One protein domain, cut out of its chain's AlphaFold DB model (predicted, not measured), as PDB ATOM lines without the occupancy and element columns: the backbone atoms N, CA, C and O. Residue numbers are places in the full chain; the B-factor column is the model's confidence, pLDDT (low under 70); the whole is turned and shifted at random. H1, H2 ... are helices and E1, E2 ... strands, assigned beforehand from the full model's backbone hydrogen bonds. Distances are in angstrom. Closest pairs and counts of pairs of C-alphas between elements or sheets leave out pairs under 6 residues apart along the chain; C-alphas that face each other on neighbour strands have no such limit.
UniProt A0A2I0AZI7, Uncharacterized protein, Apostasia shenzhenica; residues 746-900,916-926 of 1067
ATOM      1  N   LYS A 746      30.418 -12.336 -42.930       91.00
ATOM      2  CA  LYS A 746      30.679 -13.512 -43.771       91.00
ATOM      3  C   LYS A 746      32.178 -13.777 -43.885       91.00
ATOM      4  O   LYS A 746      32.968 -12.836 -43.985       91.00
ATOM      5  N   ILE A 747      32.583 -15.042 -43.830       89.56
ATOM      6  CA  ILE A 747      33.983 -15.476 -43.901       89.56
ATOM      7  C   ILE A 747      34.102 -16.555 -44.978       89.56
ATOM      8  O   ILE A 747      33.495 -17.613 -44.847       89.56
ATOM      9  N   HIS A 748      34.893 -16.288 -46.018       90.31
ATOM     10  CA  HIS A 748      35.091 -17.144 -47.190       90.31
ATOM     11  C   HIS A 748      36.467 -17.822 -47.166       90.31
ATOM     12  O   HIS A 748      37.494 -17.149 -47.017       90.31
ATOM     13  N   ASN A 749      36.496 -19.140 -47.372       91.06
ATOM     14  CA  ASN A 749      37.722 -19.922 -47.488       91.06
ATOM     15  C   ASN A 749      38.161 -20.098 -48.953       91.06
ATOM     16  O   ASN A 749      38.093 -21.181 -49.535       91.06
ATOM     17  N   GLU A 750      38.693 -19.030 -49.540       88.44
ATOM     18  CA  GLU A 750      39.316 -19.062 -50.868       88.44
ATOM     19  C   GLU A 750      40.796 -19.495 -50.835       88.44
ATOM     20  O   GLU A 750      41.503 -19.398 -51.841       88.44
ATOM     21  N   SER A 751      41.278 -20.006 -49.693       86.25
ATOM     22  CA  SER A 751      42.696 -20.309 -49.461       86.25
ATOM     23  C   SER A 751      43.229 -21.452 -50.326       86.25
ATOM     24  O   SER A 751      44.429 -21.513 -50.559       86.25
ATOM     25  N   LYS A 752      42.332 -22.324 -50.810       88.50
ATOM     26  CA  LYS A 752      42.608 -23.602 -51.494       88.50
ATOM     27  C   LYS A 752      43.248 -24.684 -50.607       88.50
ATOM     28  O   LYS A 752      43.804 -25.657 -51.114       88.50
ATOM     29  N   LEU A 753      43.096 -24.536 -49.290       86.62
ATOM     30  CA  LEU A 753      43.256 -25.574 -48.271       86.62
ATOM     31  C   LEU A 753      41.973 -25.650 -47.430       86.62
ATOM     32  O   LEU A 753      41.234 -24.670 -47.325       86.62
ATOM     33  N   SER A 754      41.710 -26.785 -46.787       89.06
ATOM     34  CA  SER A 754      40.673 -26.878 -45.750       89.06
ATOM     35  C   SER A 754      41.150 -26.114 -44.509       89.06
ATOM     36  O   SER A 754      42.256 -26.357 -44.016       89.06
ATOM     37  N   MET A 755      40.355 -25.164 -44.017       88.69
ATOM     38  CA  MET A 755      40.753 -24.221 -42.967       88.69
ATOM     39  C   MET A 755      39.899 -24.400 -41.720       88.69
ATOM     40  O   MET A 755      38.687 -24.193 -41.735       88.69
ATOM     41  N   GLU A 756      40.545 -24.727 -40.608       91.12
ATOM     42  CA  GLU A 756      39.927 -24.677 -39.293       91.12
ATOM     43  C   GLU A 756      39.967 -23.227 -38.787       91.12
ATOM     44  O   GLU A 756      41.039 -22.635 -38.627       91.12
ATOM     45  N   LEU A 757      38.795 -22.635 -38.568       89.56
ATOM     46  CA  LEU A 757      38.642 -21.323 -37.947       89.56
ATOM     47  C   LEU A 757      38.421 -21.526 -36.448       89.56
ATOM     48  O   LEU A 757      37.560 -22.317 -36.063       89.56
ATOM     49  N   GLN A 758      39.128 -20.779 -35.603       89.56
ATOM     50  CA  GLN A 758      38.827 -20.675 -34.177       89.56
ATOM     51  C   GLN A 758      38.387 -19.258 -33.827       89.56
ATOM     52  O   GLN A 758      39.101 -18.281 -34.060       89.56
ATOM     53  N   PHE A 759      37.224 -19.171 -33.195       88.06
ATOM     54  CA  PHE A 759      36.670 -17.961 -32.614       88.06
ATOM     55  C   PHE A 759      36.886 -17.959 -31.099       88.06
ATOM     56  O   PHE A 759      36.729 -18.987 -30.431       88.06
ATOM     57  N   ARG A 760      37.212 -16.791 -30.543       85.56
ATOM     58  CA  ARG A 760      37.258 -16.526 -29.094       85.56
ATOM     59  C   ARG A 760      36.659 -15.156 -28.799       85.56
ATOM     60  O   ARG A 760      36.631 -14.281 -29.667       85.56
ATOM     61  N   ARG A 761      36.232 -14.922 -27.561       82.19
ATOM     62  CA  ARG A 761      35.822 -13.590 -27.101       82.19
ATOM     63  C   ARG A 761      37.026 -12.827 -26.523       82.19
ATOM     64  O   ARG A 761      37.802 -13.418 -25.771       82.19
ATOM     65  N   PRO A 762      37.194 -11.517 -26.788       77.44
ATOM     66  CA  PRO A 762      38.268 -10.739 -26.172       77.44
ATOM     67  C   PRO A 762      38.168 -10.717 -24.635       77.44
ATOM     68  O   PRO A 762      37.292 -10.051 -24.085       77.44
ATOM     69  N   GLY A 763      39.095 -11.405 -23.958       70.50
ATOM     70  CA  GLY A 763      39.220 -11.436 -22.493       70.50
ATOM     71  C   GLY A 763      38.764 -12.730 -21.800       70.50
ATOM     72  O   GLY A 763      38.879 -12.806 -20.581       70.50
ATOM     73  N   GLU A 764      38.276 -13.733 -22.536       67.69
ATOM     74  CA  GLU A 764      37.994 -15.080 -22.003       67.69
ATOM     75  C   GLU A 764      39.212 -16.015 -22.214       67.69
ATOM     76  O   GLU A 764      40.095 -15.726 -23.026       67.69
ATOM     77  N   THR A 765      39.331 -17.096 -21.433       61.94
ATOM     78  CA  THR A 765      40.495 -18.007 -21.483       61.94
ATOM     79  C   THR A 765      40.459 -18.926 -22.706       61.94
ATOM     80  O   THR A 765      39.397 -19.213 -23.248       61.94
ATOM     81  N   THR A 766      41.615 -19.465 -23.114       59.84
ATOM     82  CA  THR A 766      41.771 -20.338 -24.303       59.84
ATOM     83  C   THR A 766      40.861 -21.575 -24.326       59.84
ATOM     84  O   THR A 766      40.610 -22.133 -25.391       59.84
ATOM     85  N   THR A 767      40.352 -21.988 -23.164       61.00
ATOM     86  CA  THR A 767      39.365 -23.060 -22.974       61.00
ATOM     87  C   THR A 767      37.958 -22.712 -23.469       61.00
ATOM     88  O   THR A 767      37.204 -23.616 -23.814       61.00
ATOM     89  N   GLU A 768      37.577 -21.431 -23.503       72.44
ATOM     90  CA  GLU A 768      36.273 -20.968 -23.990       72.44
ATOM     91  C   GLU A 768      36.413 -20.463 -25.433       72.44
ATOM     92  O   GLU A 768      36.571 -19.274 -25.704       72.44
ATOM     93  N   SER A 769      36.389 -21.405 -26.378       80.12
ATOM     94  CA  SER A 769      36.446 -21.126 -27.815       80.12
ATOM     95  C   SER A 769      35.387 -21.920 -28.580       80.12
ATOM     96  O   SER A 769      34.823 -22.889 -28.066       80.12
ATOM     97  N   ALA A 770      35.112 -21.499 -29.810       84.62
ATOM     98  CA  ALA A 770      34.342 -22.265 -30.783       84.62
ATOM     99  C   ALA A 770      35.194 -22.436 -32.041       84.62
ATOM    100  O   ALA A 770      35.883 -21.500 -32.445       84.62
ATOM    101  N   SER A 771      35.152 -23.609 -32.662       86.25
ATOM    102  CA  SER A 771      35.933 -23.915 -33.861       86.25
ATOM    103  C   SER A 771      35.076 -24.612 -34.905       86.25
ATOM    104  O   SER A 771      34.273 -25.475 -34.555       86.25
ATOM    105  N   ILE A 772      35.285 -24.256 -36.168       88.00
ATOM    106  CA  ILE A 772      34.595 -24.805 -37.338       88.00
ATOM    107  C   ILE A 772      35.633 -25.148 -38.407       88.00
ATOM    108  O   ILE A 772      36.624 -24.435 -38.557       88.00
ATOM    109  N   LEU A 773      35.418 -26.238 -39.140       89.50
ATOM    110  CA  LEU A 773      36.185 -26.562 -40.339       89.50
ATOM    111  C   LEU A 773      35.426 -26.041 -41.563       89.50
ATOM    112  O   LEU A 773      34.240 -26.328 -41.701       89.50
ATOM    113  N   LEU A 774      36.105 -25.293 -42.430       90.12
ATOM    114  CA  LEU A 774      35.629 -24.953 -43.769       90.12
ATOM    115  C   LEU A 774      36.437 -25.714 -44.813       90.12
ATOM    116  O   LEU A 774      37.670 -25.693 -44.769       90.12
ATOM    117  N   GLU A 775      35.763 -26.313 -45.790       90.38
ATOM    118  CA  GLU A 775      36.437 -26.856 -46.965       90.38
ATOM    119  C   GLU A 775      36.769 -25.740 -47.970       90.38
ATOM    120  O   GLU A 775      36.534 -24.549 -47.738       90.38
ATOM    121  N   THR A 776      37.431 -26.099 -49.068       87.38
ATOM    122  CA  THR A 776      37.887 -25.131 -50.077       87.38
ATOM    123  C   THR A 776      36.712 -24.557 -50.873       87.38
ATOM    124  O   THR A 776      36.048 -25.288 -51.600       87.38
ATOM    125  N   GLY A 777      36.526 -23.235 -50.810       83.50
ATOM    126  CA  GLY A 777      35.433 -22.506 -51.469       83.50
ATOM    127  C   GLY A 777      34.215 -22.245 -50.574       83.50
ATOM    128  O   GLY A 777      33.368 -21.428 -50.933       83.50
ATOM    129  N   ASP A 778      34.141 -22.873 -49.397       88.56
ATOM    130  CA  ASP A 778      33.027 -22.686 -48.464       88.56
ATOM    131  C   ASP A 778      33.049 -21.310 -47.781       88.56
ATOM    132  O   ASP A 778      34.083 -20.636 -47.675       88.56
ATOM    133  N   SER A 779      31.899 -20.912 -47.229       89.88
ATOM    134  CA  SER A 779      31.782 -19.732 -46.369       89.88
ATOM    135  C   SER A 779      30.901 -19.981 -45.147       89.88
ATOM    136  O   SER A 779      29.826 -20.558 -45.288       89.88
ATOM    137  N   VAL A 780      31.303 -19.457 -43.986       89.44
ATOM    138  CA  VAL A 780      30.453 -19.351 -42.784       89.44
ATOM    139  C   VAL A 780      29.981 -17.910 -42.596       89.44
ATOM    140  O   VAL A 780      30.683 -16.968 -42.972       89.44
ATOM    141  N   ASP A 781      28.817 -17.725 -41.976       90.19
ATOM    142  CA  ASP A 781      28.330 -16.415 -41.551       90.19
ATOM    143  C   ASP A 781      27.819 -16.396 -40.099       90.19
ATOM    144  O   ASP A 781      27.690 -17.434 -39.442       90.19
ATOM    145  N   ASP A 782      27.549 -15.197 -39.567       88.94
ATOM    146  CA  ASP A 782      26.990 -15.045 -38.218       88.94
ATOM    147  C   ASP A 782      25.514 -15.459 -38.103       88.94
ATOM    148  O   ASP A 782      25.012 -15.584 -36.985       88.94
ATOM    149  N   SER A 783      24.825 -15.716 -39.220       88.94
ATOM    150  CA  SER A 783      23.441 -16.191 -39.210       88.94
ATOM    151  C   SER A 783      23.367 -17.673 -38.841       88.94
ATOM    152  O   SER A 783      22.681 -18.001 -37.872       88.94
ATOM    153  N   ILE A 784      24.161 -18.533 -39.494       88.62
ATOM    154  CA  ILE A 784      24.330 -19.946 -39.111       88.62
ATOM    155  C   ILE A 784      24.819 -20.023 -37.661       88.62
ATOM    156  O   ILE A 784      24.187 -20.661 -36.822       88.62
ATOM    157  N   ALA A 785      25.892 -19.298 -37.329       87.44
ATOM    158  CA  ALA A 785      26.536 -19.419 -36.024       87.44
ATOM    159  C   ALA A 785      25.619 -19.075 -34.831       87.44
ATOM    160  O   ALA A 785      25.797 -19.625 -33.745       87.44
ATOM    161  N   VAL A 786      24.631 -18.184 -34.997       88.12
ATOM    162  CA  VAL A 786      23.650 -17.875 -33.936       88.12
ATOM    163  C   VAL A 786      22.570 -18.956 -33.801       88.12
ATOM    164  O   VAL A 786      22.066 -19.153 -32.693       88.12
ATOM    165  N   PHE A 787      22.238 -19.678 -34.875       86.56
ATOM    166  CA  PHE A 787      21.352 -20.844 -34.813       86.56
ATOM    167  C   PHE A 787      22.076 -22.065 -34.227       86.56
ATOM    168  O   PHE A 787      21.579 -22.633 -33.259       86.56
ATOM    169  N   ASP A 788      23.298 -22.375 -34.671       86.00
ATOM    170  CA  ASP A 788      24.149 -23.416 -34.062       86.00
ATOM    171  C   ASP A 788      24.341 -23.176 -32.555       86.00
ATOM    172  O   ASP A 788      24.306 -24.093 -31.728       86.00
ATOM    173  N   ALA A 789      24.494 -21.905 -32.162       85.44
ATOM    174  CA  ALA A 789      24.603 -21.515 -30.765       85.44
ATOM    175  C   ALA A 789      23.386 -21.912 -29.917       85.44
ATOM    176  O   ALA A 789      23.500 -21.855 -28.696       85.44
ATOM    177  N   LEU A 790      22.239 -22.308 -30.475       83.38
ATOM    178  CA  LEU A 790      21.100 -22.812 -29.702       83.38
ATOM    179  C   LEU A 790      21.434 -24.140 -29.007       83.38
ATOM    180  O   LEU A 790      21.168 -24.252 -27.805       83.38
ATOM    181  N   ASP A 791      22.107 -25.060 -29.702       82.38
ATOM    182  CA  ASP A 791      22.479 -26.380 -29.182       82.38
ATOM    183  C   ASP A 791      23.722 -26.328 -28.277       82.38
ATOM    184  O   ASP A 791      23.791 -27.018 -27.257       82.38
ATOM    185  N   PHE A 792      24.677 -25.431 -28.552       81.69
ATOM    186  CA  PHE A 792      25.853 -25.255 -27.690       81.69
ATOM    187  C   PHE A 792      25.520 -24.690 -26.298       81.69
ATOM    188  O   PHE A 792      24.518 -24.001 -26.078       81.69
ATOM    189  N   HIS A 793      26.380 -24.971 -25.316       78.75
ATOM    190  CA  HIS A 793      26.247 -24.552 -23.913       78.75
ATOM    191  C   HIS A 793      27.564 -23.921 -23.409       78.75
ATOM    192  O   HIS A 793      28.626 -24.147 -23.981       78.75
ATOM    193  N   GLY A 794      27.519 -23.122 -22.335       82.25
ATOM    194  CA  GLY A 794      28.726 -22.528 -21.734       82.25
ATOM    195  C   GLY A 794      29.425 -21.469 -22.607       82.25
ATOM    196  O   GLY A 794      28.766 -20.652 -23.255       82.25
ATOM    197  N   GLY A 795      30.763 -21.454 -22.587       80.06
ATOM    198  CA  GLY A 795      31.597 -20.463 -23.284       80.06
ATOM    199  C   GLY A 795      31.509 -20.496 -24.816       80.06
ATOM    200  O   GLY A 795      31.517 -19.443 -25.452       80.06
ATOM    201  N   SER A 796      31.326 -21.671 -25.431       80.50
ATOM    202  CA  SER A 796      31.171 -21.785 -26.893       80.50
ATOM    203  C   SER A 796      29.886 -21.104 -27.382       80.50
ATOM    204  O   SER A 796      29.934 -20.316 -28.325       80.50
ATOM    205  N   LYS A 797      28.765 -21.275 -26.661       85.44
ATOM    206  CA  LYS A 797      27.509 -20.533 -26.895       85.44
ATOM    207  C   LYS A 797      27.726 -19.016 -26.859       85.44
ATOM    208  O   LYS A 797      27.255 -18.300 -27.739       85.44
ATOM    209  N   ARG A 798      28.457 -18.510 -25.857       83.56
ATOM    210  CA  ARG A 798      28.786 -17.073 -25.736       83.56
ATOM    211  C   ARG A 798      29.670 -16.586 -26.883       83.56
ATOM    212  O   ARG A 798      29.445 -15.489 -27.393       83.56
ATOM    213  N   THR A 799      30.634 -17.406 -27.292       85.12
ATOM    214  CA  THR A 799      31.568 -17.120 -28.385       85.12
ATOM    215  C   THR A 799      30.835 -16.997 -29.720       85.12
ATOM    216  O   THR A 799      30.957 -15.964 -30.374       85.12
ATOM    217  N   LEU A 800      30.008 -17.980 -30.088       85.75
ATOM    218  CA  LEU A 800      29.228 -17.951 -31.331       85.75
ATOM    219  C   LEU A 800      28.269 -16.748 -31.375       85.75
ATOM    220  O   LEU A 800      28.277 -15.980 -32.336       85.75
ATOM    221  N   LEU A 801      27.538 -16.480 -30.285       84.38
ATOM    222  CA  LEU A 801      26.676 -15.295 -30.179       84.38
ATOM    223  C   LEU A 801      27.450 -13.964 -30.303       84.38
ATOM    224  O   LEU A 801      26.868 -12.961 -30.723       84.38
ATOM    225  N   SER A 802      28.749 -13.930 -29.973       83.19
ATOM    226  CA  SER A 802      29.590 -12.726 -30.091       83.19
ATOM    227  C   SER A 802      29.964 -12.354 -31.534       83.19
ATOM    228  O   SER A 802      30.302 -11.193 -31.785       83.19
ATOM    229  N   LEU A 803      29.835 -13.288 -32.486       82.31
ATOM    230  CA  LEU A 803      30.064 -13.044 -33.915       82.31
ATOM    231  C   LEU A 803      29.065 -12.012 -34.454       82.31
ATOM    232  O   LEU A 803      29.483 -10.996 -35.010       82.31
ATOM    233  N   SER A 804      27.779 -12.181 -34.121       78.50
ATOM    234  CA  SER A 804      26.697 -11.222 -34.424       78.50
ATOM    235  C   SER A 804      26.834  -9.854 -33.738       78.50
ATOM    236  O   SER A 804      26.104  -8.915 -34.043       78.50
ATOM    237  N   LEU A 805      27.770  -9.721 -32.792       75.44
ATOM    238  CA  LEU A 805      28.115  -8.461 -32.126       75.44
ATOM    239  C   LEU A 805      29.428  -7.860 -32.662       75.44
ATOM    240  O   LEU A 805      29.915  -6.863 -32.130       75.44
ATOM    241  N   GLY A 806      30.042  -8.487 -33.672       74.00
ATOM    242  CA  GLY A 806      31.269  -8.033 -34.326       74.00
ATOM    243  C   GLY A 806      32.522  -7.998 -33.439       74.00
ATOM    244  O   GLY A 806      33.542  -7.460 -33.886       74.00
ATOM    245  N   ASN A 807      32.460  -8.544 -32.217       79.88
ATOM    246  CA  ASN A 807      33.464  -8.403 -31.155       79.88
ATOM    247  C   ASN A 807      34.076  -9.757 -30.760       79.88
ATOM    248  O   ASN A 807      33.902 -10.243 -29.642       79.88
ATOM    249  N   PHE A 808      34.801 -10.343 -31.709       84.88
ATOM    250  CA  PHE A 808      35.465 -11.640 -31.612       84.88
ATOM    251  C   PHE A 808      36.967 -11.520 -31.916       84.88
ATOM    252  O   PHE A 808      37.437 -10.517 -32.464       84.88
ATOM    253  N   LEU A 809      37.712 -12.560 -31.571       85.94
ATOM    254  CA  LEU A 809      39.062 -12.859 -32.041       85.94
ATOM    255  C   LEU A 809      38.949 -14.038 -33.015       85.94
ATOM    256  O   LEU A 809      38.198 -14.972 -32.734       85.94
ATOM    257  N   LEU A 810      39.658 -13.982 -34.143       87.44
ATOM    258  CA  LEU A 810      39.716 -15.049 -35.146       87.44
ATOM    259  C   LEU A 810      41.164 -15.528 -35.308       87.44
ATOM    260  O   LEU A 810      42.025 -14.721 -35.653       87.44
ATOM    261  N   SER A 811      41.398 -16.824 -35.122       88.75
ATOM    262  CA  SER A 811      42.631 -17.516 -35.521       88.75
ATOM    263  C   SER A 811      42.324 -18.575 -36.580       88.75
ATOM    264  O   SER A 811      41.234 -19.143 -36.610       88.75
ATOM    265  N   LEU A 812      43.300 -18.844 -37.443       89.44
ATOM    266  CA  LEU A 812      43.225 -19.795 -38.549       89.44
ATOM    267  C   LEU A 812      44.213 -20.947 -38.345       89.44
ATOM    268  O   LEU A 812      45.308 -20.740 -37.815       89.44
ATOM    269  N   ARG A 813      43.864 -22.142 -38.825       89.56
ATOM    270  CA  ARG A 813      44.770 -23.292 -38.939       89.56
ATOM    271  C   ARG A 813      44.427 -24.124 -40.187       89.56
ATOM    272  O   ARG A 813      43.340 -24.699 -40.224       89.56
ATOM    273  N   PRO A 814      45.310 -24.222 -41.198       87.81
ATOM    274  CA  PRO A 814      45.091 -25.126 -42.327       87.81
ATOM    275  C   PRO A 814      45.167 -26.595 -41.893       87.81
ATOM    276  O   PRO A 814      45.878 -26.932 -40.944       87.81
ATOM    277  N   ARG A 815      44.490 -27.476 -42.633       82.00
ATOM    278  CA  ARG A 815      44.708 -28.930 -42.612       82.00
ATOM    279  C   ARG A 815      45.420 -29.362 -43.896       82.00
ATOM    280  O   ARG A 815      45.121 -28.854 -44.974       82.00
ATOM    281  N   ILE A 816      46.387 -30.275 -43.774       72.88
ATOM    282  CA  ILE A 816      47.228 -30.747 -44.887       72.88
ATOM    283  C   ILE A 816      47.313 -32.277 -44.832       72.88
ATOM    284  O   ILE A 816      48.277 -32.844 -44.331       72.88
ATOM    285  N   ASN A 817      46.300 -32.951 -45.375       55.69
ATOM    286  CA  ASN A 817      46.115 -34.409 -45.280       55.69
ATOM    287  C   ASN A 817      47.070 -35.231 -46.189       55.69
ATOM    288  O   ASN A 817      46.720 -36.328 -46.609       55.69
ATOM    289  N   LYS A 818      48.226 -34.687 -46.596       51.12
ATOM    290  CA  LYS A 818      49.075 -35.242 -47.675       51.12
ATOM    291  C   LYS A 818      50.287 -36.070 -47.214       51.12
ATOM    292  O   LYS A 818      51.087 -36.450 -48.064       51.12
ATOM    293  N   TYR A 819      50.445 -36.327 -45.914       52.81
ATOM    294  CA  TYR A 819      51.686 -36.890 -45.356       52.81
ATOM    295  C   TYR A 819      51.507 -38.089 -44.398       52.81
ATOM    296  O   TYR A 819      52.508 -38.617 -43.925       52.81
ATOM    297  N   ASP A 820      50.274 -38.544 -44.140       40.06
ATOM    298  CA  ASP A 820      49.957 -39.468 -43.030       40.06
ATOM    299  C   ASP A 820      50.162 -40.977 -43.307       40.06
ATOM    300  O   ASP A 820      50.002 -41.772 -42.384       40.06
ATOM    301  N   GLU A 821      50.502 -41.413 -44.529       44.19
ATOM    302  CA  GLU A 821      50.511 -42.859 -44.856       44.19
ATOM    303  C   GLU A 821      51.855 -43.593 -44.639       44.19
ATOM    304  O   GLU A 821      51.825 -44.809 -44.479       44.19
ATOM    305  N   ASP A 822      53.012 -42.908 -44.575       45.25
ATOM    306  CA  ASP A 822      54.341 -43.580 -44.579       45.25
ATOM    307  C   ASP A 822      55.464 -42.936 -43.716       45.25
ATOM    308  O   ASP A 822      56.587 -43.438 -43.704       45.25
ATOM    309  N   ASN A 823      55.234 -41.828 -42.990       45.75
ATOM    310  CA  ASN A 823      56.301 -41.129 -42.238       45.75
ATOM    311  C   ASN A 823      55.974 -40.907 -40.749       45.75
ATOM    312  O   ASN A 823      55.050 -40.178 -40.411       45.75
ATOM    313  N   GLU A 824      56.825 -41.411 -39.846       45.88
ATOM    314  CA  GLU A 824      56.669 -41.329 -38.373       45.88
ATOM    315  C   GLU A 824      56.815 -39.907 -37.764       45.88
ATOM    316  O   GLU A 824      56.914 -39.749 -36.543       45.88
ATOM    317  N   ARG A 825      56.853 -38.844 -38.580       54.50
ATOM    318  CA  ARG A 825      57.108 -37.465 -38.132       54.50
ATOM    319  C   ARG A 825      55.840 -36.621 -38.081       54.50
ATOM    320  O   ARG A 825      55.383 -36.103 -39.094       54.50
ATOM    321  N   ASN A 826      55.349 -36.384 -36.866       57.31
ATOM    322  CA  ASN A 826      54.222 -35.488 -36.603       57.31
ATOM    323  C   ASN A 826      54.528 -34.034 -37.029       57.31
ATOM    324  O   ASN A 826      55.182 -33.285 -36.294       57.31
ATOM    325  N   ILE A 827      54.018 -33.627 -38.195       65.94
ATOM    326  CA  ILE A 827      53.988 -32.230 -38.647       65.94
ATOM    327  C   ILE A 827      52.795 -31.542 -37.974       65.94
ATOM    328  O   ILE A 827      51.640 -31.818 -38.290       65.94
ATOM    329  N   LEU A 828      53.063 -30.628 -37.041       69.50
ATOM    330  CA  LEU A 828      52.034 -29.940 -36.263       69.50
ATOM    331  C   LEU A 828      51.899 -28.480 -36.703       69.50
ATOM    332  O   LEU A 828      52.819 -27.672 -36.560       69.50
ATOM    333  N   LEU A 829      50.720 -28.140 -37.222       77.75
ATOM    334  CA  LEU A 829      50.338 -26.783 -37.608       77.75
ATOM    335  C   LEU A 829      49.745 -26.028 -36.414       77.75
ATOM    336  O   LEU A 829      48.714 -26.419 -35.856       77.75
ATOM    337  N   ASN A 830      50.391 -24.928 -36.040       83.12
ATOM    338  CA  ASN A 830      49.913 -24.035 -34.994       83.12
ATOM    339  C   ASN A 830      48.777 -23.131 -35.489       83.12
ATOM    340  O   ASN A 830      48.628 -22.862 -36.683       83.12
ATOM    341  N   TRP A 831      48.010 -22.608 -34.533       85.12
ATOM    342  CA  TRP A 831      47.092 -21.496 -34.764       85.12
ATOM    343  C   TRP A 831      47.846 -20.230 -35.181       85.12
ATOM    344  O   TRP A 831      48.934 -19.949 -34.676       85.12
ATOM    345  N   SER A 832      47.229 -19.447 -36.061       85.38
ATOM    346  CA  SER A 832      47.694 -18.107 -36.408       85.38
ATOM    347  C   SER A 832      47.604 -17.113 -35.247       85.38
ATOM    348  O   SER A 832      46.866 -17.311 -34.276       85.38
ATOM    349  N   GLU A 833      48.234 -15.955 -35.447       82.00
ATOM    350  CA  GLU A 833      47.945 -14.718 -34.709       82.00
ATOM    351  C   GLU A 833      46.428 -14.419 -34.654       82.00
ATOM    352  O   GLU A 833      45.675 -14.778 -35.565       82.00
ATOM    353  N   GLU A 834      45.974 -13.760 -33.581       80.25
ATOM    354  CA  GLU A 834      44.554 -13.466 -33.334       80.25
ATOM    355  C   GLU A 834      44.100 -12.160 -34.013       80.25
ATOM    356  O   GLU A 834      44.437 -11.050 -33.588       80.25
ATOM    357  N   ILE A 835      43.240 -12.261 -35.029       77.12
ATOM    358  CA  ILE A 835      42.652 -11.103 -35.711       77.12
ATOM    359  C   ILE A 835      41.486 -10.551 -34.881       77.12
ATOM    360  O   ILE A 835      40.386 -11.110 -34.857       77.12
ATOM    361  N   LYS A 836      41.684  -9.396 -34.232       74.62
ATOM    362  CA  LYS A 836      40.642  -8.747 -33.418       74.62
ATOM    363  C   LYS A 836      39.564  -8.075 -34.275       74.62
ATOM    364  O   LYS A 836      39.756  -6.975 -34.798       74.62
ATOM    365  N   GLY A 837      38.404  -8.723 -34.387       61.44
ATOM    366  CA  GLY A 837      37.190  -8.196 -35.017       61.44
ATOM    367  C   GLY A 837      37.361  -7.781 -36.482       61.44
ATOM    368  O   GLY A 837      36.695  -6.840 -36.921       61.44
ATOM    369  N   GLY A 838      38.278  -8.423 -37.214       56.09
ATOM    370  CA  GLY A 838      38.625  -8.074 -38.596       56.09
ATOM    371  C   GLY A 838      39.470  -6.800 -38.746       56.09
ATOM    372  O   GLY A 838      39.481  -6.206 -39.824       56.09
ATOM    373  N   LYS A 839      40.139  -6.298 -37.694       58.53
ATOM    374  CA  LYS A 839      41.177  -5.259 -37.844       58.53
ATOM    375  C   LYS A 839      42.454  -5.882 -38.410       58.53
ATOM    376  O   LYS A 839      43.231  -6.471 -37.669       58.53
ATOM    377  N   ALA A 840      42.642  -5.695 -39.713       53.81
ATOM    378  CA  ALA A 840      43.868  -6.001 -40.435       53.81
ATOM    379  C   ALA A 840      45.110  -5.425 -39.732       53.81
ATOM    380  O   ALA A 840      45.166  -4.223 -39.450       53.81
ATOM    381  N   LEU A 841      46.120  -6.269 -39.510       54.75
ATOM    382  CA  LEU A 841      47.503  -5.813 -39.387       54.75
ATOM    383  C   LEU A 841      47.938  -5.267 -40.756       54.75
ATOM    384  O   LEU A 841      47.621  -5.857 -41.791       54.75
ATOM    385  N   ARG A 842      48.614  -4.114 -40.775       55.38
ATOM    386  CA  ARG A 842      49.048  -3.471 -42.023       55.38
ATOM    387  C   ARG A 842      50.202  -4.269 -42.631       55.38
ATOM    388  O   ARG A 842      51.263  -4.329 -42.021       55.38
ATOM    389  N   ILE A 843      49.996  -4.815 -43.829       58.38
ATOM    390  CA  ILE A 843      51.075  -5.401 -44.641       58.38
ATOM    391  C   ILE A 843      52.058  -4.290 -45.025       58.38
ATOM    392  O   ILE A 843      51.624  -3.179 -45.345       58.38
ATOM    393  N   SER A 844      53.357  -4.574 -45.016       51.34
ATOM    394  CA  SER A 844      54.393  -3.643 -45.471       51.34
ATOM    395  C   SER A 844      54.661  -3.795 -46.979       51.34
ATOM    396  O   SER A 844      53.975  -4.517 -47.704       51.34
ATOM    397  N   GLY A 845      55.665  -3.071 -47.487       59.12
ATOM    398  CA  GLY A 845      56.304  -3.389 -48.766       59.12
ATOM    399  C   GLY A 845      55.376  -3.378 -49.986       59.12
ATOM    400  O   GLY A 845      54.848  -2.333 -50.376       59.12
ATOM    401  N   LEU A 846      55.264  -4.537 -50.641       58.28
ATOM    402  CA  LEU A 846      54.612  -4.696 -51.942       58.28
ATOM    403  C   LEU A 846      53.098  -4.468 -51.866       58.28
ATOM    404  O   LEU A 846      52.549  -3.672 -52.634       58.28
ATOM    405  N   PHE A 847      52.424  -5.125 -50.921       62.00
ATOM    406  CA  PHE A 847      50.968  -5.069 -50.841       62.00
ATOM    407  C   PHE A 847      50.451  -3.709 -50.384       62.00
ATOM    408  O   PHE A 847      49.425  -3.289 -50.897       62.00
ATOM    409  N   ASP A 848      51.145  -2.967 -49.515       60.25
ATOM    410  CA  ASP A 848      50.728  -1.610 -49.107       60.25
ATOM    411  C   ASP A 848      50.602  -0.661 -50.322       60.25
ATOM    412  O   ASP A 848      49.643   0.106 -50.448       60.25
ATOM    413  N   LYS A 849      51.526  -0.786 -51.285       61.12
ATOM    414  CA  LYS A 849      51.566   0.026 -52.514       61.12
ATOM    415  C   LYS A 849      50.581  -0.458 -53.585       61.12
ATOM    416  O   LYS A 849      49.985   0.374 -54.273       61.12
ATOM    417  N   LEU A 850      50.354  -1.770 -53.696       57.69
ATOM    418  CA  LEU A 850      49.286  -2.327 -54.539       57.69
ATOM    419  C   LEU A 850      47.894  -1.962 -53.998       57.69
ATOM    420  O   LEU A 850      47.042  -1.531 -54.764       57.69
ATOM    421  N   ASN A 851      47.689  -2.046 -52.683       56.31
ATOM    422  CA  ASN A 851      46.454  -1.725 -51.957       56.31
ATOM    423  C   ASN A 851      46.008  -0.272 -52.214       56.31
ATOM    424  O   ASN A 851      44.823  -0.033 -52.425       56.31
ATOM    425  N   TYR A 852      46.935   0.692 -52.321       57.00
ATOM    426  CA  TYR A 852      46.597   2.056 -52.758       57.00
ATOM    427  C   TYR A 852      46.044   2.115 -54.198       57.00
ATOM    428  O   TYR A 852      45.041   2.782 -54.439       57.00
ATOM    429  N   ARG A 853      46.645   1.394 -55.159       55.84
ATOM    430  CA  ARG A 853      46.143   1.363 -56.549       55.84
ATOM    431  C   ARG A 853      44.849   0.545 -56.687       55.84
ATOM    432  O   ARG A 853      43.953   0.984 -57.397       55.84
ATOM    433  N   LEU A 854      44.710  -0.567 -55.962       53.16
ATOM    434  CA  LEU A 854      43.489  -1.383 -55.885       53.16
ATOM    435  C   LEU A 854      42.300  -0.586 -55.331       53.16
ATOM    436  O   LEU A 854      41.229  -0.617 -55.925       53.16
ATOM    437  N   ARG A 855      42.488   0.188 -54.250       55.44
ATOM    438  CA  ARG A 855      41.455   1.100 -53.711       55.44
ATOM    439  C   ARG A 855      40.948   2.103 -54.742       55.44
ATOM    440  O   ARG A 855      39.761   2.402 -54.750       55.44
ATOM    441  N   ASN A 856      41.843   2.620 -55.581       53.28
ATOM    442  CA  ASN A 856      41.489   3.594 -56.608       53.28
ATOM    443  C   ASN A 856      40.836   2.923 -57.832       53.28
ATOM    444  O   ASN A 856      39.914   3.490 -58.407       53.28
ATOM    445  N   ALA A 857      41.280   1.720 -58.216       46.38
ATOM    446  CA  ALA A 857      40.731   0.969 -59.349       46.38
ATOM    447  C   ALA A 857      39.335   0.380 -59.062       46.38
ATOM    448  O   ALA A 857      38.473   0.393 -59.933       46.38
ATOM    449  N   LEU A 858      39.088  -0.068 -57.827       43.72
ATOM    450  CA  LEU A 858      37.780  -0.532 -57.335       43.72
ATOM    451  C   LEU A 858      36.895   0.638 -56.830       43.72
ATOM    452  O   LEU A 858      35.954   0.443 -56.063       43.72
ATOM    453  N   GLY A 859      37.245   1.877 -57.186       36.41
ATOM    454  CA  GLY A 859      36.922   3.088 -56.430       36.41
ATOM    455  C   GLY A 859      35.611   3.809 -56.762       36.41
ATOM    456  O   GLY A 859      35.646   5.026 -56.932       36.41
ATOM    457  N   VAL A 860      34.461   3.122 -56.798       39.31
ATOM    458  CA  VAL A 860      33.134   3.784 -56.742       39.31
ATOM    459  C   VAL A 860      32.185   3.024 -55.807       39.31
ATOM    460  O   VAL A 860      31.462   2.127 -56.226       39.31
ATOM    461  N   GLY A 861      32.170   3.387 -54.521       50.47
ATOM    462  CA  GLY A 861      31.232   2.829 -53.541       50.47
ATOM    463  C   GLY A 861      31.517   3.264 -52.094       50.47
ATOM    464  O   GLY A 861      32.591   3.799 -51.815       50.47
ATOM    465  N   PRO A 862      30.578   3.044 -51.152       51.78
ATOM    466  CA  PRO A 862      30.750   3.395 -49.737       51.78
ATOM    467  C   PRO A 862      31.617   2.392 -48.947       51.78
ATOM    468  O   PRO A 862      32.019   2.682 -47.816       51.78
ATOM    469  N   ALA A 863      31.891   1.214 -49.515       60.25
ATOM    470  CA  ALA A 863      32.609   0.132 -48.852       60.25
ATOM    471  C   ALA A 863      34.121   0.402 -48.742       60.25
ATOM    472  O   ALA A 863      34.783   0.842 -49.682       60.25
ATOM    473  N   LYS A 864      34.697   0.094 -47.578       72.50
ATOM    474  CA  LYS A 864      36.118   0.282 -47.259       72.50
ATOM    475  C   LYS A 864      36.814  -1.078 -47.253       72.50
ATOM    476  O   LYS A 864      36.684  -1.831 -46.290       72.50
ATOM    477  N   SER A 865      37.563  -1.388 -48.309       72.12
ATOM    478  CA  SER A 865      38.412  -2.585 -48.382       72.12
ATOM    479  C   SER A 865      39.687  -2.443 -47.539       72.12
ATOM    480  O   SER A 865      40.181  -1.337 -47.299       72.12
ATOM    481  N   PHE A 866      40.241  -3.562 -47.076       73.81
ATOM    482  CA  PHE A 866      41.500  -3.669 -46.332       73.81
ATOM    483  C   PHE A 866      42.187  -4.994 -46.660       73.81
ATOM    484  O   PHE A 866      41.515  -6.007 -46.809       73.81
ATOM    485  N   PHE A 867      43.516  -4.997 -46.726       75.44
ATOM    486  CA  PHE A 867      44.316  -6.209 -46.897       75.44
ATOM    487  C   PHE A 867      45.257  -6.366 -45.702       75.44
ATOM    488  O   PHE A 867      45.860  -5.390 -45.250       75.44
ATOM    489  N   SER A 868      45.359  -7.599 -45.220       76.38
ATOM    490  CA  SER A 868      46.209  -8.052 -44.115       76.38
ATOM    491  C   SER A 868      46.958  -9.309 -44.543       76.38
ATOM    492  O   SER A 868      46.476 -10.058 -45.388       76.38
ATOM    493  N   SER A 869      48.107  -9.566 -43.933       79.69
ATOM    494  CA  SER A 869      48.839 -10.826 -44.044       79.69
ATOM    495  C   SER A 869      48.735 -11.557 -42.715       79.69
ATOM    496  O   SER A 869      48.850 -10.926 -41.665       79.69
ATOM    497  N   LEU A 870      48.543 -12.869 -42.757       82.12
ATOM    498  CA  LEU A 870      48.501 -13.725 -41.576       82.12
ATOM    499  C   LEU A 870      49.443 -14.907 -41.782       82.12
ATOM    500  O   LEU A 870      49.595 -15.368 -42.912       82.12
ATOM    501  N   HIS A 871      50.061 -15.405 -40.711       84.06
ATOM    502  CA  HIS A 871      50.941 -16.566 -40.785       84.06
ATOM    503  C   HIS A 871      50.543 -17.659 -39.788       84.06
ATOM    504  O   HIS A 871      50.117 -17.368 -38.669       84.06
ATOM    505  N   CYS A 872      50.706 -18.916 -40.203       85.19
ATOM    506  CA  CYS A 872      50.588 -20.099 -39.351       85.19
ATOM    507  C   CYS A 872      51.949 -20.802 -39.317       85.19
ATOM    508  O   CYS A 872      52.505 -21.105 -40.376       85.19
ATOM    509  N   SER A 873      52.491 -21.064 -38.126       82.06
ATOM    510  CA  SER A 873      53.775 -21.763 -38.000       82.06
ATOM    511  C   SER A 873      53.604 -23.279 -38.101       82.06
ATOM    512  O   SER A 873      52.756 -23.884 -37.442       82.06
ATOM    513  N   ILE A 874      54.438 -23.890 -38.938       78.69
ATOM    514  CA  ILE A 874      54.666 -25.329 -39.011       78.69
ATOM    515  C   ILE A 874      55.704 -25.674 -37.945       78.69
ATOM    516  O   ILE A 874      56.790 -25.086 -37.915       78.69
ATOM    517  N   THR A 875      55.394 -26.654 -37.100       76.00
ATOM    518  CA  THR A 875      56.361 -27.283 -36.197       76.00
ATOM    519  C   THR A 875      56.615 -28.731 -36.596       76.00
ATOM    520  O   THR A 875      55.693 -29.452 -36.973       76.00
ATOM    521  N   LEU A 876      57.875 -29.147 -36.503       71.88
ATOM    522  CA  LEU A 876      58.321 -30.523 -36.702       71.88
ATOM    523  C   LEU A 876      58.914 -31.000 -35.377       71.88
ATOM    524  O   LEU A 876      59.791 -30.331 -34.833       71.88
ATOM    525  N   GLU A 877      58.391 -32.095 -34.818       69.56
ATOM    526  CA  GLU A 877      58.850 -32.652 -33.526       69.56
ATOM    527  C   GLU A 877      58.872 -31.603 -32.375       69.56
ATOM    528  O   GLU A 877      59.642 -31.694 -31.420       69.56
ATOM    529  N   GLY A 878      58.006 -30.583 -32.461       61.84
ATOM    530  CA  GLY A 878      57.888 -29.484 -31.493       61.84
ATOM    531  C   GLY A 878      58.800 -28.270 -31.729       61.84
ATOM    532  O   GLY A 878      58.660 -27.278 -31.014       61.84
ATOM    533  N   GLN A 879      59.694 -28.289 -32.726       61.94
ATOM    534  CA  GLN A 879      60.508 -27.122 -33.099       61.94
ATOM    535  C   GLN A 879      59.866 -26.324 -34.251       61.94
ATOM    536  O   GLN A 879      59.336 -26.934 -35.182       61.94
ATOM    537  N   PRO A 880      59.895 -24.975 -34.227       65.56
ATOM    538  CA  PRO A 880      59.375 -24.146 -35.315       65.56
ATOM    539  C   PRO A 880      60.254 -24.289 -36.560       65.56
ATOM    540  O   PRO A 880      61.464 -24.090 -36.501       65.56
ATOM    541  N   PHE A 881      59.629 -24.642 -37.681       68.19
ATOM    542  CA  PHE A 881      60.323 -25.129 -38.871       68.19
ATOM    543  C   PHE A 881      60.100 -24.243 -40.107       68.19
ATOM    544  O   PHE A 881      61.049 -23.915 -40.814       68.19
ATOM    545  N   SER A 882      58.858 -23.824 -40.370       74.12
ATOM    546  CA  SER A 882      58.506 -22.940 -41.494       74.12
ATOM    547  C   SER A 882      57.177 -22.221 -41.221       74.12
ATOM    548  O   SER A 882      56.495 -22.534 -40.247       74.12
ATOM    549  N   ASN A 883      56.790 -21.264 -42.066       80.44
ATOM    550  CA  ASN A 883      55.542 -20.497 -41.946       80.44
ATOM    551  C   ASN A 883      54.724 -20.570 -43.244       80.44
ATOM    552  O   ASN A 883      55.264 -20.347 -44.329       80.44
ATOM    553  N   LEU A 884      53.414 -20.794 -43.134       85.31
ATOM    554  CA  LEU A 884      52.463 -20.616 -44.236       85.31
ATOM    555  C   LEU A 884      51.826 -19.232 -44.127       85.31
ATOM    556  O   LEU A 884      51.259 -18.905 -43.083       85.31
ATOM    557  N   TYR A 885      51.914 -18.436 -45.191       85.75
ATOM    558  CA  TYR A 885      51.373 -17.078 -45.253       85.75
ATOM    559  C   TYR A 885      50.086 -17.013 -46.082       85.75
ATOM    560  O   TYR A 885      50.017 -17.507 -47.207       85.75
ATOM    561  N   PHE A 886      49.079 -16.327 -45.547       86.50
ATOM    562  CA  PHE A 886      47.765 -16.132 -46.157       86.50
ATOM    563  C   PHE A 886      47.453 -14.640 -46.290       86.50
ATOM    564  O   PHE A 886      47.815 -13.839 -45.422       86.50
ATOM    565  N   ILE A 887      46.751 -14.263 -47.359       84.06
ATOM    566  CA  ILE A 887      46.201 -12.913 -47.518       84.06
ATOM    567  C   ILE A 887      44.794 -12.905 -46.926       84.06
ATOM    568  O   ILE A 887      43.956 -13.730 -47.275       84.06
ATOM    569  N   ILE A 888      44.530 -11.940 -46.053       83.44
ATOM    570  CA  ILE A 888      43.224 -11.685 -45.453       83.44
ATOM    571  C   ILE A 888      42.693 -10.374 -46.033       83.44
ATOM    572  O   ILE A 888      43.086  -9.289 -45.589       83.44
ATOM    573  N   HIS A 889      41.817 -10.471 -47.030       82.31
ATOM    574  CA  HIS A 889      41.051  -9.331 -47.532       82.31
ATOM    575  C   HIS A 889      39.829  -9.119 -46.627       82.31
ATOM    576  O   HIS A 889      39.187 -10.075 -46.197       82.31
ATOM    577  N   THR A 890      39.513  -7.874 -46.284       81.00
ATOM    578  CA  THR A 890      38.355  -7.518 -45.458       81.00
ATOM    579  C   THR A 890      37.631  -6.321 -46.054       81.00
ATOM    580  O   THR A 890      38.163  -5.209 -46.054       81.00
ATOM    581  N   ILE A 891      36.405  -6.539 -46.520       82.12
ATOM    582  CA  ILE A 891      35.485  -5.486 -46.959       82.12
ATOM    583  C   ILE A 891      34.678  -5.024 -45.743       82.12
ATOM    584  O   ILE A 891      34.355  -5.822 -44.859       82.12
ATOM    585  N   ARG A 892      34.392  -3.721 -45.659       82.62
ATOM    586  CA  ARG A 892      33.611  -3.123 -44.571       82.62
ATOM    587  C   ARG A 892      32.597  -2.120 -45.086       82.62
ATOM    588  O   ARG A 892      32.990  -1.157 -45.743       82.62
ATOM    589  N   THR A 893      31.348  -2.275 -44.671       83.38
ATOM    590  CA  THR A 893      30.262  -1.342 -44.989       83.38
ATOM    591  C   THR A 893      29.639  -0.846 -43.687       83.38
ATOM    592  O   THR A 893      29.312  -1.642 -42.807       83.38
ATOM    593  N   ASP A 894      29.511   0.472 -43.538       84.00
ATOM    594  CA  ASP A 894      28.828   1.081 -42.393       84.00
ATOM    595  C   ASP A 894      27.323   1.151 -42.710       84.00
ATOM    596  O   ASP A 894      26.915   1.838 -43.646       84.00
ATOM    597  N   VAL A 895      26.503   0.415 -41.955       84.88
ATOM    598  CA  VAL A 895      25.070   0.190 -42.221       84.88
ATOM    599  C   VAL A 895      24.238   0.785 -41.077       84.88
ATOM    600  O   VAL A 895      24.528   0.489 -39.915       84.88
ATOM    601  N   PRO A 896      23.198   1.603 -41.325       85.12
ATOM    602  CA  PRO A 896      22.375   2.155 -40.251       85.12
ATOM    603  C   PRO A 896      21.536   1.063 -39.571       85.12
ATOM    604  O   PRO A 896      20.965   0.197 -40.232       85.12
ATOM    605  N   LEU A 897      21.421   1.108 -38.242       82.31
ATOM    606  CA  LEU A 897      20.461   0.283 -37.510       82.31
ATOM    607  C   LEU A 897      19.044   0.792 -37.758       82.31
ATOM    608  O   LEU A 897      18.751   1.963 -37.504       82.31
ATOM    609  N   PHE A 898      18.148  -0.107 -38.152       74.25
ATOM    610  CA  PHE A 898      16.725   0.199 -38.195       74.25
ATOM    611  C   PHE A 898      16.188   0.344 -36.767       74.25
ATOM    612  O   PHE A 898      15.953  -0.639 -36.059       74.25
ATOM    613  N   GLN A 899      16.009   1.590 -36.331       57.00
ATOM    614  CA  GLN A 899      15.196   1.901 -35.163       57.00
ATOM    615  C   GLN A 899      13.731   1.945 -35.610       57.00
ATOM    616  O   GLN A 899      13.404   2.781 -36.455       57.00
ATOM    617  N   PRO A 900      12.837   1.106 -35.054       46.06
ATOM    618  CA  PRO A 900      11.411   1.257 -35.286       46.06
ATOM    619  C   PRO A 900      10.967   2.533 -34.566       46.06
ATOM    620  O   PRO A 900      10.793   2.541 -33.346       46.06
ATOM    621  N   THR A 916      25.116   3.109 -36.324       78.31
ATOM    622  CA  THR A 916      25.490   2.168 -37.386       78.31
ATOM    623  C   THR A 916      26.012   0.853 -36.813       78.31
ATOM    624  O   THR A 916      26.737   0.846 -35.817       78.31
ATOM    625  N   GLN A 917      25.703  -0.256 -37.481       81.38
ATOM    626  CA  GLN A 917      26.516  -1.471 -37.424       81.38
ATOM    627  C   GLN A 917      27.550  -1.455 -38.548       81.38
ATOM    628  O   GLN A 917      27.426  -0.704 -39.514       81.38
ATOM    629  N   LEU A 918      28.581  -2.282 -38.416       83.44
ATOM    630  CA  LEU A 918      29.630  -2.412 -39.418       83.44
ATOM    631  C   LEU A 918      29.613  -3.843 -39.956       83.44
ATOM    632  O   LEU A 918      30.065  -4.768 -39.277       83.44
ATOM    633  N   GLN A 919      29.078  -3.990 -41.167       86.62
ATOM    634  CA  GLN A 919      29.052  -5.236 -41.927       86.62
ATOM    635  C   GLN A 919      30.462  -5.572 -42.423       86.62
ATOM    636  O   GLN A 919      31.235  -4.671 -42.772       86.62
ATOM    637  N   LYS A 920      30.817  -6.859 -42.420       87.38
ATOM    638  CA  LYS A 920      32.160  -7.358 -42.732       87.38
ATOM    639  C   LYS A 920      32.093  -8.584 -43.629       87.38
ATOM    640  O   LYS A 920      31.461  -9.574 -43.272       87.38
ATOM    641  N   GLU A 921      32.872  -8.567 -44.698       88.31
ATOM    642  CA  GLU A 921      33.204  -9.776 -45.452       88.31
ATOM    643  C   GLU A 921      34.707 -10.007 -45.345       88.31
ATOM    644  O   GLU A 921      35.492  -9.076 -45.535       88.31
ATOM    645  N   ILE A 922      35.112 -11.224 -44.986       87.31
ATOM    646  CA  ILE A 922      36.512 -11.612 -44.801       87.31
ATOM    647  C   ILE A 922      36.823 -12.750 -45.771       87.31
ATOM    648  O   ILE A 922      36.218 -13.813 -45.686       87.31
ATOM    649  N   PHE A 923      37.792 -12.550 -46.657       87.38
ATOM    650  CA  PHE A 923      38.247 -13.565 -47.605       87.38
ATOM    651  C   PHE A 923      39.663 -13.995 -47.229       87.38
ATOM    652  O   PHE A 923      40.561 -13.153 -47.120       87.38
ATOM    653  N   VAL A 924      39.853 -15.298 -47.029       88.25
ATOM    654  CA  VAL A 924      41.169 -15.915 -46.833       88.25
ATOM    655  C   VAL A 924      41.664 -16.408 -48.189       88.25
ATOM    656  O   VAL A 924      40.995 -17.226 -48.807       88.25
ATOM    657  N   TYR A 925      42.824 -15.940 -48.640       87.12
ATOM    658  CA  TYR A 925      43.408 -16.260 -49.946       87.12
ATOM    659  C   TYR A 925      44.843 -16.816 -49.820       87.12
ATOM    660  O   TYR A 925      45.556 -16.462 -48.871       87.12
ATOM    661  N   PRO A 926      45.317 -17.626 -50.791       88.00
ATOM    662  CA  PRO A 926      46.744 -17.913 -50.960       88.00
ATOM    663  C   PRO A 926      47.500 -16.631 -51.345       88.00
ATOM    664  O   PRO A 926      46.905 -15.683 -51.865       88.00
TER     665      PRO A 926
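This is residues 746 to 900 and 916 to 926 of the 1067 residues of an uncharacterized protein of Apostasia shenzhenica (UniProt A0A2I0AZI7). A long six-stranded sheet is curled like part of a barrel, and a small three-stranded sheet, E3 E2 E5, covers its open side, with E5 beside E6 and E7 and with E2 and E3 meeting the end of E1. The helical hairpin H1 H2 packs on the small sheet through H2, and H3 packs on E7 from the outside of the curl. The long E7 E8 hairpin runs along the length of the domain. The printed part has 166 residues, with three named helices and nine named strands in the order E1 E2 E3 E4 H1 H2 E5 E6 H3 E7 E8 E9; the large sheet, E4 E1 E9 E8 E7 E6, is mixed, the small one antiparallel, and the class is mixed, helices and strands. The whole is compact, with a radius of gyration of the C-alphas of 17.4 A and spans of 61 by 45 by 28 A.

E1, residues 746 to 749, is the parallel neighbour of E9, residues 916 to 926, with N 748 and O 922 at 2.8 A. E2, residues 754 to 760, and E3, residues 769 to 774, form an antiparallel hairpin, with N 757 and O 772 at 2.8 A. The closest C-alphas of E1 and E3 are those of Asn 749 and Leu 774, 6.6 A apart. E4, residues 779 to 781, is the antiparallel neighbour of E1, with N 747 and O 780 at 2.8 A, and is an edge strand. H1, residues 782 to 788, and H2, residues 794 to 803, form a helical hairpin; they touch, closest at the C-alphas of Val 786 and Leu 801, 5.5 A apart, at a shallow tilt of 23 degrees, opposite ways. E5, residues 809 to 815, is the antiparallel neighbour of E2, with N 811 and O 758 at 2.9 A. H2 is on the sheet E3 E2 E5 at a height of 6.1 A, in two layers, a helix on one face of a sheet; it lies over E3, and only just runs across the strands, at 61 degrees to E3 on the local plane. H1 is on neither sheet. E6, residues 827 to 829, is the other edge strand of the large sheet, antiparallel to E7, residues 864 to 876, with N 875 and O 828 at 2.8 A. The closest C-alphas of E5 and E7, those of Arg 813 and Cys 872, are 6.6 A apart. H3, residues 845 to 857, is on the large sheet at a height of 9.9 A, over E7 and along the strands at 27 degrees on the local plane; their closest C-alphas, those of Asn 851 and Phe 867, are 7.1 A apart. E8, residues 879 to 896, forms an antiparallel hairpin with E7, with N 870 and O 886 at 2.9 A, and bends by 70 degrees at residue 882. E9 is antiparallel to E8, with N 889 and O 923 at 3.0 A. Every O i to N i+4 pair is within hydrogen-bond range in H1, against 5 of 6 in H2 and 7 of 9 in H3.

E1 begins at C-alpha 746, (30.679, -13.512, -43.771). E2 is 19.9 A long, E5 20.0 A and H3 19.3 A. E7 measures 39.4 A, E8 48.6 A and E9 32.2 A, ending at C-alpha 926, (46.744, -17.913, -50.960).

The two C-alphas farthest apart, those of Asp 822 and Pro 900, are 62.8 A apart. Residues 901 to 915 are not printed, and C-alphas 900 and 916 are 14.3 A apart across this cut. The links E5 to E6 and E6 to H3 are long. The mean pLDDT of the printed part is 75.2; 50 residues are under 70, among them residues 817 to 828 and 837 to 863.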